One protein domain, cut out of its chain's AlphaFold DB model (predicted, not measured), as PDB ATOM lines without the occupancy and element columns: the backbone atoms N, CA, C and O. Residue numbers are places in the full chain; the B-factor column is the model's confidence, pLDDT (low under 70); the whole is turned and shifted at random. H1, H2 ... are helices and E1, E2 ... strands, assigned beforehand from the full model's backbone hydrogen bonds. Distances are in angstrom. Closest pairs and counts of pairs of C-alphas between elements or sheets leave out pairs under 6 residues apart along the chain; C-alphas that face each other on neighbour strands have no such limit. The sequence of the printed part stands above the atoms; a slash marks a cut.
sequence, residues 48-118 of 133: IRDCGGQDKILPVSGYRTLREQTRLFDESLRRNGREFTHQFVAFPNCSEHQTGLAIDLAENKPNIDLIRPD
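What this domain is: This is residues 48 to 118 of the 133 residues of the protein "VanY domain-containing protein" of Chloroflexi bacterium (UniProt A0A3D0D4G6). A V of two helices, H1 and H2, makes one end of the domain, and a two-stranded antiparallel ribbon, E1 and E2, lies nearer the middle, with residues 48 to 56 reaching beyond it to the other end; little H3 lies between ribbon and helices along the length, and residues 108 to 118 fold back after E2. The 71 printed residues run E1, H1, H2, H3, E2, mixed in class, with 35 in named elements. The whole is only just loose, close to compact, with a radius of gyration of the C-alphas of 13.4 A and spans of 38 by 25 by 16 A.

Where its parts are: Find C-alpha 57 at (-32.578, -12.329, -8.676), where E1 runs 12.4 A to residue 61. H1, residues 66 to 80, runs 20.4 A; H2 is 82 to 88, H3 96 to 99. E2, residues 104 to 107, ends at (-34.722, -15.783, -5.808).

How they stand to each other: Look at N 58 and O 106, 2.8 A apart, between antiparallel E1 and E2. H1, with residues 73 to 77 alone, touches H2 at a steep tilt of 53 degrees, opposite ways; C-alphas 76 and 85 are closest, 5.6 A. H3 is close to H1 but not clearly touching: C-alphas 98 and 66 are closest, 6.6 A. In H1 and H2 every O i to N i+4 pair is within hydrogen-bond range; H3 is too short for one.

The domain as a whole: C-alphas 50 and 78 are farthest apart, 40.5 A. The printed part has no cut, no link is long, and no printed residue is under 70 in pLDDT.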
ATOM      1  N   ILE A  48     -25.560  -9.157 -12.554       92.50
ATOM      2  CA  ILE A  48     -26.893  -9.778 -12.646       92.50
ATOM      3  C   ILE A  48     -27.364  -9.830 -14.101       92.50
ATOM      4  O   ILE A  48     -27.940 -10.823 -14.543       92.50
ATOM      5  N   ARG A  49     -27.104  -8.767 -14.866       92.06
ATOM      6  CA  ARG A  49     -27.439  -8.724 -16.289       92.06
ATOM      7  C   ARG A  49     -26.617  -9.720 -17.101       92.06
ATOM      8  O   ARG A  49     -27.172 -10.430 -17.933       92.06
ATOM      9  N   ASP A  50     -25.310  -9.757 -16.868       93.81
ATOM     10  CA  ASP A  50     -24.370 -10.577 -17.628       93.81
ATOM     11  C   ASP A  50     -24.578 -12.085 -17.333       93.81
ATOM     12  O   ASP A  50     -24.278 -12.911 -18.192       93.81
ATOM     13  N   CYS A  51     -25.175 -12.453 -16.188       89.25
ATOM     14  CA  CYS A  51     -25.604 -13.828 -15.889       89.25
ATOM     15  C   CYS A  51     -27.075 -14.143 -16.240       89.25
ATOM     16  O   CYS A  51     -27.548 -15.241 -15.944       89.25
ATOM     17  N   GLY A  52     -27.815 -13.212 -16.857       89.75
ATOM     18  CA  GLY A  52     -29.219 -13.429 -17.243       89.75
ATOM     19  C   GLY A  52     -30.191 -13.546 -16.058       89.75
ATOM     20  O   GLY A  52     -31.235 -14.194 -16.167       89.75
ATOM     21  N   GLY A  53     -29.833 -12.981 -14.901       90.31
ATOM     22  CA  GLY A  53     -30.572 -13.104 -13.645       90.31
ATOM     23  C   GLY A  53     -31.609 -12.011 -13.379       90.31
ATOM     24  O   GLY A  53     -32.195 -12.014 -12.303       90.31
ATOM     25  N   GLN A  54     -31.846 -11.079 -14.305       91.62
ATOM     26  CA  GLN A  54     -32.631  -9.854 -14.069       91.62
ATOM     27  C   GLN A  54     -34.044 -10.116 -13.530       91.62
ATOM     28  O   GLN A  54     -34.498  -9.400 -12.644       91.62
ATOM     29  N   ASP A  55     -34.712 -11.157 -14.029       91.19
ATOM     30  CA  ASP A  55     -36.070 -11.519 -13.605       91.19
ATOM     31  C   ASP A  55     -36.086 -12.574 -12.488       91.19
ATOM     32  O   ASP A  55     -37.147 -12.919 -11.968       91.19
ATOM     33  N   LYS A  56     -34.914 -13.107 -12.118       91.31
ATOM     34  CA  LYS A  56     -34.758 -14.242 -11.193       91.31
ATOM     35  C   LYS A  56     -34.121 -13.854  -9.866       91.31
ATOM     36  O   LYS A  56     -34.304 -14.574  -8.894       91.31
ATOM     37  N   ILE A  57     -33.364 -12.760  -9.831       92.50
ATOM     38  CA  ILE A  57     -32.578 -12.329  -8.676       92.50
ATOM     39  C   ILE A  57     -33.101 -10.977  -8.204       92.50
ATOM     40  O   ILE A  57     -33.054  -9.992  -8.940       92.50
ATOM     41  N   LEU A  58     -33.555 -10.921  -6.956       92.75
ATOM     42  CA  LEU A  58     -33.996  -9.698  -6.303       92.75
ATOM     43  C   LEU A  58     -32.955  -9.210  -5.290       92.75
ATOM     44  O   LEU A  58     -32.513  -9.997  -4.450       92.75
ATOM     45  N   PRO A  59     -32.600  -7.914  -5.297       91.94
ATOM     46  CA  PRO A  59     -31.896  -7.306  -4.178       91.94
ATOM     47  C   PRO A  59     -32.844  -7.174  -2.980       91.94
ATOM     48  O   PRO A  59     -33.906  -6.560  -3.089       91.94
ATOM     49  N   VAL A  60     -32.460  -7.731  -1.830       93.19
ATOM     50  CA  VAL A  60     -33.283  -7.733  -0.609       93.19
ATOM     51  C   VAL A  60     -32.840  -6.648   0.362       93.19
ATOM     52  O   VAL A  60     -33.657  -5.858   0.835       93.19
ATOM     53  N   SER A  61     -31.544  -6.587   0.673       91.25
ATOM     54  CA  SER A  61     -31.014  -5.649   1.667       91.25
ATOM     55  C   SER A  61     -29.606  -5.205   1.299       91.25
ATOM     56  O   SER A  61     -28.712  -6.033   1.213       91.25
ATOM     57  N   GLY A  62     -29.407  -3.905   1.071       92.31
ATOM     58  CA  GLY A  62     -28.100  -3.296   0.797       92.31
ATOM     59  C   GLY A  62     -27.549  -2.575   2.025       92.31
ATOM     60  O   GLY A  62     -27.436  -3.164   3.094       92.31
ATOM     61  N   TYR A  63     -27.250  -1.278   1.900       94.50
ATOM     62  CA  TYR A  63     -26.828  -0.460   3.040       94.50
ATOM     63  C   TYR A  63     -27.854  -0.489   4.182       94.50
ATOM     64  O   TYR A  63     -29.052  -0.313   3.957       94.50
ATOM     65  N   ARG A  64     -27.364  -0.670   5.411       94.88
ATOM     66  CA  ARG A  64     -28.176  -0.684   6.631       94.88
ATOM     67  C   ARG A  64     -27.506   0.160   7.703       94.88
ATOM     68  O   ARG A  64     -26.346  -0.056   8.038       94.88
ATOM     69  N   THR A  65     -28.234   1.107   8.273       96.19
ATOM     70  CA  THR A  65     -27.729   1.949   9.363       96.19
ATOM     71  C   THR A  65     -27.552   1.150  10.658       96.19
ATOM     72  O   THR A  65     -28.170   0.102  10.860       96.19
ATOM     73  N   LEU A  66     -26.771   1.687  11.604       97.00
ATOM     74  CA  LEU A  66     -26.658   1.115  12.951       97.00
ATOM     75  C   LEU A  66     -28.035   0.953  13.615       97.00
ATOM     76  O   LEU A  66     -28.326  -0.090  14.189       97.00
ATOM     77  N   ARG A  67     -28.906   1.963  13.498       97.62
ATOM     78  CA  ARG A  67     -30.251   1.942  14.091       97.62
ATOM     79  C   ARG A  67     -31.108   0.808  13.526       97.62
ATOM     80  O   ARG A  67     -31.811   0.141  14.284       97.62
ATOM     81  N   GLU A  68     -31.067   0.602  12.215       95.81
ATOM     82  CA  GLU A  68     -31.783  -0.495  11.558       95.81
ATOM     83  C   GLU A  68     -31.214  -1.855  11.963       95.81
ATOM     84  O   GLU A  68     -31.991  -2.765  12.247       95.81
ATOM     85  N   GLN A  69     -29.885  -1.984  12.069       98.12
ATOM     86  CA  GLN A  69     -29.245  -3.216  12.538       98.12
ATOM     87  C   GLN A  69     -29.627  -3.540  13.990       98.12
ATOM     88  O   GLN A  69     -29.988  -4.680  14.273       98.12
ATOM     89  N   THR A  70     -29.616  -2.555  14.897       97.94
ATOM     90  CA  THR A  70     -30.074  -2.732  16.287       97.94
ATOM     91  C   THR A  70     -31.525  -3.184  16.332       97.94
ATOM     92  O   THR A  70     -31.842  -4.171  16.988       97.94
ATOM     93  N   ARG A  71     -32.402  -2.526  15.567       97.88
ATOM     94  CA  ARG A  71     -33.815  -2.906  15.512       97.88
ATOM     95  C   ARG A  71     -34.005  -4.332  14.992       97.88
ATOM     96  O   ARG A  71     -34.808  -5.063  15.564       97.88
ATOM     97  N   LEU A  72     -33.287  -4.722  13.936       96.50
ATOM     98  CA  LEU A  72     -33.348  -6.073  13.377       96.50
ATOM     99  C   LEU A  72     -32.897  -7.119  14.401       96.50
ATOM    100  O   LEU A  72     -33.564  -8.140  14.566       96.50
ATOM    101  N   PHE A  73     -31.794  -6.852  15.103       97.38
ATOM    102  CA  PHE A  73     -31.267  -7.734  16.138       97.38
ATOM    103  C   PHE A  73     -32.272  -7.902  17.286       97.38
ATOM    104  O   PHE A  73     -32.662  -9.025  17.601       97.38
ATOM    105  N   ASP A  74     -32.785  -6.798  17.837       97.81
ATOM    106  CA  ASP A  74     -33.759  -6.810  18.938       97.81
ATOM    107  C   ASP A  74     -35.092  -7.458  18.542       97.81
ATOM    108  O   ASP A  74     -35.775  -8.087  19.353       97.81
ATOM    109  N   GLU A  75     -35.519  -7.276  17.295       97.75
ATOM    110  CA  GLU A  75     -36.723  -7.906  16.770       97.75
ATOM    111  C   GLU A  75     -36.547  -9.405  16.555       97.75
ATOM    112  O   GLU A  75     -37.427 -10.174  16.948       97.75
ATOM    113  N   SER A  76     -35.409  -9.822  16.000       97.00
ATOM    114  CA  SER A  76     -35.072 -11.234  15.848       97.00
ATOM    115  C   SER A  76     -34.969 -11.917  17.212       97.00
ATOM    116  O   SER A  76     -35.559 -12.979  17.382       97.00
ATOM    117  N   LEU A  77     -34.354 -11.276  18.215       97.25
ATOM    118  CA  LEU A  77     -34.294 -11.822  19.577       97.25
ATOM    119  C   LEU A  77     -35.692 -12.091  20.139       97.25
ATOM    120  O   LEU A  77     -35.940 -13.154  20.707       97.25
ATOM    121  N   ARG A  78     -36.616 -11.138  19.962       97.50
ATOM    122  CA  ARG A  78     -37.997 -11.258  20.453       97.50
ATOM    123  C   ARG A  78     -38.812 -12.312  19.709       97.50
ATOM    124  O   ARG A  78     -39.679 -12.925  20.321       97.50
ATOM    125  N   ARG A  79     -38.599 -12.473  18.399       96.12
ATOM    126  CA  ARG A  79     -39.439 -13.322  17.533       96.12
ATOM    127  C   ARG A  79     -38.893 -14.732  17.330       96.12
ATOM    128  O   ARG A  79     -39.675 -15.670  17.268       96.12
ATOM    129  N   ASN A  80     -37.575 -14.863  17.234       95.75
ATOM    130  CA  ASN A  80     -36.896 -16.082  16.800       95.75
ATOM    131  C   ASN A  80     -36.034 -16.710  17.908       95.75
ATOM    132  O   ASN A  80     -35.620 -17.860  17.782       95.75
ATOM    133  N   GLY A  81     -35.773 -15.977  18.994       97.31
ATOM    134  CA  GLY A  81     -34.963 -16.450  20.113       97.31
ATOM    135  C   GLY A  81     -33.458 -16.287  19.896       97.31
ATOM    136  O   GLY A  81     -32.968 -16.009  18.801       97.31
ATOM    137  N   ARG A  82     -32.705 -16.444  20.989       97.25
ATOM    138  CA  ARG A  82     -31.281 -16.096  21.067       97.25
ATOM    139  C   ARG A  82     -30.416 -16.916  20.114       97.25
ATOM    140  O   ARG A  82     -29.545 -16.352  19.454       97.25
ATOM    141  N   GLU A  83     -30.647 -18.222  20.049       97.50
ATOM    142  CA  GLU A  83     -29.864 -19.160  19.241       97.50
ATOM    143  C   GLU A  83     -29.955 -18.797  17.758       97.50
ATOM    144  O   GLU A  83     -28.930 -18.627  17.099       97.50
ATOM    145  N   PHE A  84     -31.176 -18.584  17.265       97.31
ATOM    146  CA  PHE A  84     -31.414 -18.157  15.892       97.31
ATOM    147  C   PHE A  84     -30.771 -16.799  15.611       97.31
ATOM    148  O   PHE A  84     -30.048 -16.638  14.628       97.31
ATOM    149  N   THR A  85     -31.020 -15.806  16.469       97.12
ATOM    150  CA  THR A  85     -30.530 -14.448  16.220       97.12
ATOM    151  C   THR A  85     -29.013 -14.402  16.170       97.12
ATOM    152  O   THR A  85     -28.465 -13.789  15.264       97.12
ATOM    153  N   HIS A  86     -28.329 -15.084  17.086       96.69
ATOM    154  CA  HIS A  86     -26.868 -15.094  17.109       96.69
ATOM    155  C   HIS A  86     -26.258 -15.851  15.923       96.69
ATOM    156  O   HIS A  86     -25.114 -15.584  15.566       96.69
ATOM    157  N   GLN A  87     -26.999 -16.784  15.322       97.06
ATOM    158  CA  GLN A  87     -26.552 -17.516  14.142       97.06
ATOM    159  C   GLN A  87     -26.731 -16.710  12.847       97.06
ATOM    160  O   GLN A  87     -25.889 -16.810  11.958       97.06
ATOM    161  N   PHE A  88     -27.814 -15.934  12.729       96.44
ATOM    162  CA  PHE A  88     -28.227 -15.335  11.452       96.44
ATOM    163  C   PHE A  88     -28.227 -13.803  11.418       96.44
ATOM    164  O   PHE A  88     -28.365 -13.222  10.345       96.44
ATOM    165  N   VAL A  89     -28.085 -13.118  12.554       97.00
ATOM    166  CA  VAL A  89     -28.101 -11.651  12.617       97.00
ATOM    167  C   VAL A  89     -26.847 -11.150  13.317       97.00
ATOM    168  O   VAL A  89     -26.632 -11.395  14.502       97.00
ATOM    169  N   ALA A  90     -26.032 -10.389  12.590       96.50
ATOM    170  CA  ALA A  90     -24.853  -9.751  13.160       96.50
ATOM    171  C   ALA A  90     -25.223  -8.782  14.298       96.50
ATOM    172  O   ALA A  90     -26.246  -8.089  14.248       96.50
ATOM    173  N   PHE A  91     -24.349  -8.677  15.298       96.81
ATOM    174  CA  PHE A  91     -24.475  -7.646  16.324       96.81
ATOM    175  C   PHE A  91     -24.408  -6.234  15.705       96.81
ATOM    176  O   PHE A  91     -23.764  -6.034  14.668       96.81
ATOM    177  N   PRO A  92     -25.040  -5.227  16.332       96.00
ATOM    178  CA  PRO A  92     -24.872  -3.830  15.936       96.00
ATOM    179  C   PRO A  92     -23.389  -3.422  15.925       96.00
ATOM    180  O   PRO A  92     -22.654  -3.770  16.844       96.00
ATOM    181  N   ASN A  93     -22.958  -2.679  14.899       95.06
ATOM    182  CA  ASN A  93     -21.552  -2.351  14.578       95.06
ATOM    183  C   ASN A  93     -20.678  -3.517  14.091       95.06
ATOM    184  O   ASN A  93     -19.504  -3.304  13.797       95.06
ATOM    185  N   CYS A  94     -21.234  -4.717  13.939       96.62
ATOM    186  CA  CYS A  94     -20.532  -5.877  13.386       96.62
ATOM    187  C   CYS A  94     -21.127  -6.339  12.045       96.62
ATOM    188  O   CYS A  94     -20.790  -7.418  11.572       96.62
ATOM    189  N   SER A  95     -22.033  -5.558  11.447       96.56
ATOM    190  CA  SER A  95     -22.709  -5.901  10.193       96.56
ATOM    191  C   SER A  95     -22.020  -5.254   8.993       96.56
ATOM    192  O   SER A  95     -21.873  -4.032   8.947       96.56
ATOM    193  N   GLU A  96     -21.662  -6.050   7.983       96.00
ATOM    194  CA  GLU A  96     -21.057  -5.543   6.742       96.00
ATOM    195  C   GLU A  96     -21.990  -4.603   5.968       96.00
ATOM    196  O   GLU A  96     -21.518  -3.674   5.313       96.00
ATOM    197  N   HIS A  97     -23.313  -4.750   6.109       95.44
ATOM    198  CA  HIS A  97     -24.291  -3.830   5.513       95.44
ATOM    199  C   HIS A  97     -24.100  -2.380   5.981       95.44
ATOM    200  O   HIS A  97     -24.441  -1.450   5.249       95.44
ATOM    201  N   GLN A  98     -23.498  -2.157   7.156       92.75
ATOM    202  CA  GLN A  98     -23.180  -0.811   7.650       92.75
ATOM    203  C   GLN A  98     -22.062  -0.122   6.856       92.75
ATOM    204  O   GLN A  98     -21.907   1.092   6.961       92.75
ATOM    205  N   THR A  99     -21.305  -0.865   6.044       93.50
ATOM    206  CA  THR A  99     -20.280  -0.307   5.146       93.50
ATOM    207  C   THR A  99     -20.857   0.158   3.807       93.50
ATOM    208  O   THR A  99     -20.230   0.952   3.112       93.50
ATOM    209  N   GLY A 100     -22.041  -0.341   3.428       91.19
ATOM    210  CA  GLY A 100     -22.638  -0.114   2.108       91.19
ATOM    211  C   GLY A 100     -22.039  -0.960   0.979       91.19
ATOM    212  O   GLY A 100     -22.366  -0.723  -0.182       91.19
ATOM    213  N   LEU A 101     -21.175  -1.931   1.299       93.38
ATOM    214  CA  LEU A 101     -20.541  -2.819   0.317       93.38
ATOM    215  C   LEU A 101     -21.199  -4.206   0.226       93.38
ATOM    216  O   LEU A 101     -20.986  -4.903  -0.763       93.38
ATOM    217  N   ALA A 102     -21.998  -4.592   1.224       94.25
ATOM    218  CA  ALA A 102     -22.710  -5.867   1.257       94.25
ATOM    219  C   ALA A 102     -24.144  -5.739   0.723       94.25
ATOM    220  O   ALA A 102     -24.799  -4.704   0.899       94.25
ATOM    221  N   ILE A 103     -24.627  -6.810   0.088       94.75
ATOM    222  CA  ILE A 103     -26.011  -6.939  -0.357       94.75
ATOM    223  C   ILE A 103     -26.508  -8.380  -0.217       94.75
ATOM    224  O   ILE A 103     -25.834  -9.317  -0.641       94.75
ATOM    225  N   ASP A 104     -27.711  -8.533   0.324       94.94
ATOM    226  CA  ASP A 104     -28.448  -9.793   0.333       94.94
ATOM    227  C   ASP A 104     -29.257  -9.922  -0.963       94.94
ATOM    228  O   ASP A 104     -29.979  -8.993  -1.350       94.94
ATOM    229  N   LEU A 105     -29.156 -11.077  -1.621       94.62
ATOM    230  CA  LEU A 105     -29.879 -11.414  -2.848       94.62
ATOM    231  C   LEU A 105     -30.839 -12.579  -2.589       94.62
ATOM    232  O   LEU A 105     -30.524 -13.475  -1.810       94.62
ATOM    233  N   ALA A 106     -31.981 -12.583  -3.273       93.94
ATOM    234  CA  ALA A 106     -32.950 -13.675  -3.228       93.94
ATOM    235  C   ALA A 106     -33.374 -14.120  -4.624       93.94
ATOM    236  O   ALA A 106     -33.346 -13.341  -5.574       93.94
ATOM    237  N   GLU A 107     -33.861 -15.349  -4.719       92.62
ATOM    238  CA  GLU A 107     -34.722 -15.783  -5.808       92.62
ATOM    239  C   GLU A 107     -36.009 -14.942  -5.842       92.62
ATOM    240  O   GLU A 107     -36.626 -14.661  -4.811       92.62
ATOM    241  N   ASN A 108     -36.429 -14.541  -7.040       91.69
ATOM    242  CA  ASN A 108     -37.649 -13.775  -7.252       91.69
ATOM    243  C   ASN A 108     -38.895 -14.645  -7.032       91.69
ATOM    244  O   ASN A 108     -39.371 -15.321  -7.945       91.69
ATOM    245  N   LYS A 109     -39.432 -14.618  -5.810       90.62
ATOM    246  CA  LYS A 109     -40.650 -15.338  -5.425       90.62
ATOM    247  C   LYS A 109     -41.553 -14.502  -4.508       90.62
ATOM    248  O   LYS A 109     -41.074 -13.561  -3.880       90.62
ATOM    249  N   PRO A 110     -42.850 -14.847  -4.374       88.06
ATOM    250  CA  PRO A 110     -43.817 -14.009  -3.655       88.06
ATOM    251  C   PRO A 110     -43.495 -13.753  -2.178       88.06
ATOM    252  O   PRO A 110     -43.842 -12.699  -1.659       88.06
ATOM    253  N   ASN A 111     -42.848 -14.704  -1.497       91.62
ATOM    254  CA  ASN A 111     -42.523 -14.606  -0.076       91.62
ATOM    255  C   ASN A 111     -41.007 -14.659   0.112       91.62
ATOM    256  O   ASN A 111     -40.393 -15.685  -0.181       91.62
ATOM    257  N   ILE A 112     -40.428 -13.578   0.632       90.31
ATOM    258  CA  ILE A 112     -38.989 -13.446   0.884       90.31
ATOM    259  C   ILE A 112     -38.752 -13.347   2.395       90.31
ATOM    260  O   ILE A 112     -39.303 -12.464   3.053       90.31
ATOM    261  N   ASP A 113     -37.934 -14.245   2.948       91.44
ATOM    262  CA  ASP A 113     -37.409 -14.115   4.314       91.44
ATOM    263  C   ASP A 113     -36.303 -13.045   4.298       91.44
ATOM    264  O   ASP A 113     -35.326 -13.159   3.563       91.44
ATOM    265  N   LEU A 114     -36.471 -11.972   5.079       90.56
ATOM    266  CA  LEU A 114     -35.529 -10.847   5.104       90.56
ATOM    267  C   LEU A 114     -34.248 -11.133   5.900       90.56
ATOM    268  O   LEU A 114     -33.297 -10.363   5.788       90.56
ATOM    269  N   ILE A 115     -34.225 -12.177   6.735       93.31
ATOM    270  CA  ILE A 115     -33.015 -12.604   7.455       93.31
ATOM    271  C   ILE A 115     -32.291 -13.698   6.674       93.31
ATOM    272  O   ILE A 115     -31.063 -13.748   6.687       93.31
ATOM    273  N   ARG A 116     -33.035 -14.592   6.017       93.81
ATOM    274  CA  ARG A 116     -32.476 -15.727   5.268       93.81
ATOM    275  C   ARG A 116     -33.131 -15.829   3.894       93.81
ATOM    276  O   ARG A 116     -33.908 -16.756   3.665       93.81
ATOM    277  N   PRO A 117     -32.863 -14.876   2.991       92.88
ATOM    278  CA  PRO A 117     -33.405 -14.950   1.650       92.88
ATOM    279  C   PRO A 117     -32.931 -16.222   0.955       92.88
ATOM    280  O   PRO A 117     -31.770 -16.619   1.065       92.88
ATOM    281  N   ASP A 118     -33.835 -16.866   0.229       91.75
ATOM    282  CA  ASP A 118     -33.489 -18.067  -0.516       91.75
ATOM    283  C   ASP A 118     -32.639 -17.701  -1.731       91.75
ATOM    284  O   ASP A 118     -33.099 -17.008  -2.635       91.75
TER     285      ASP A 118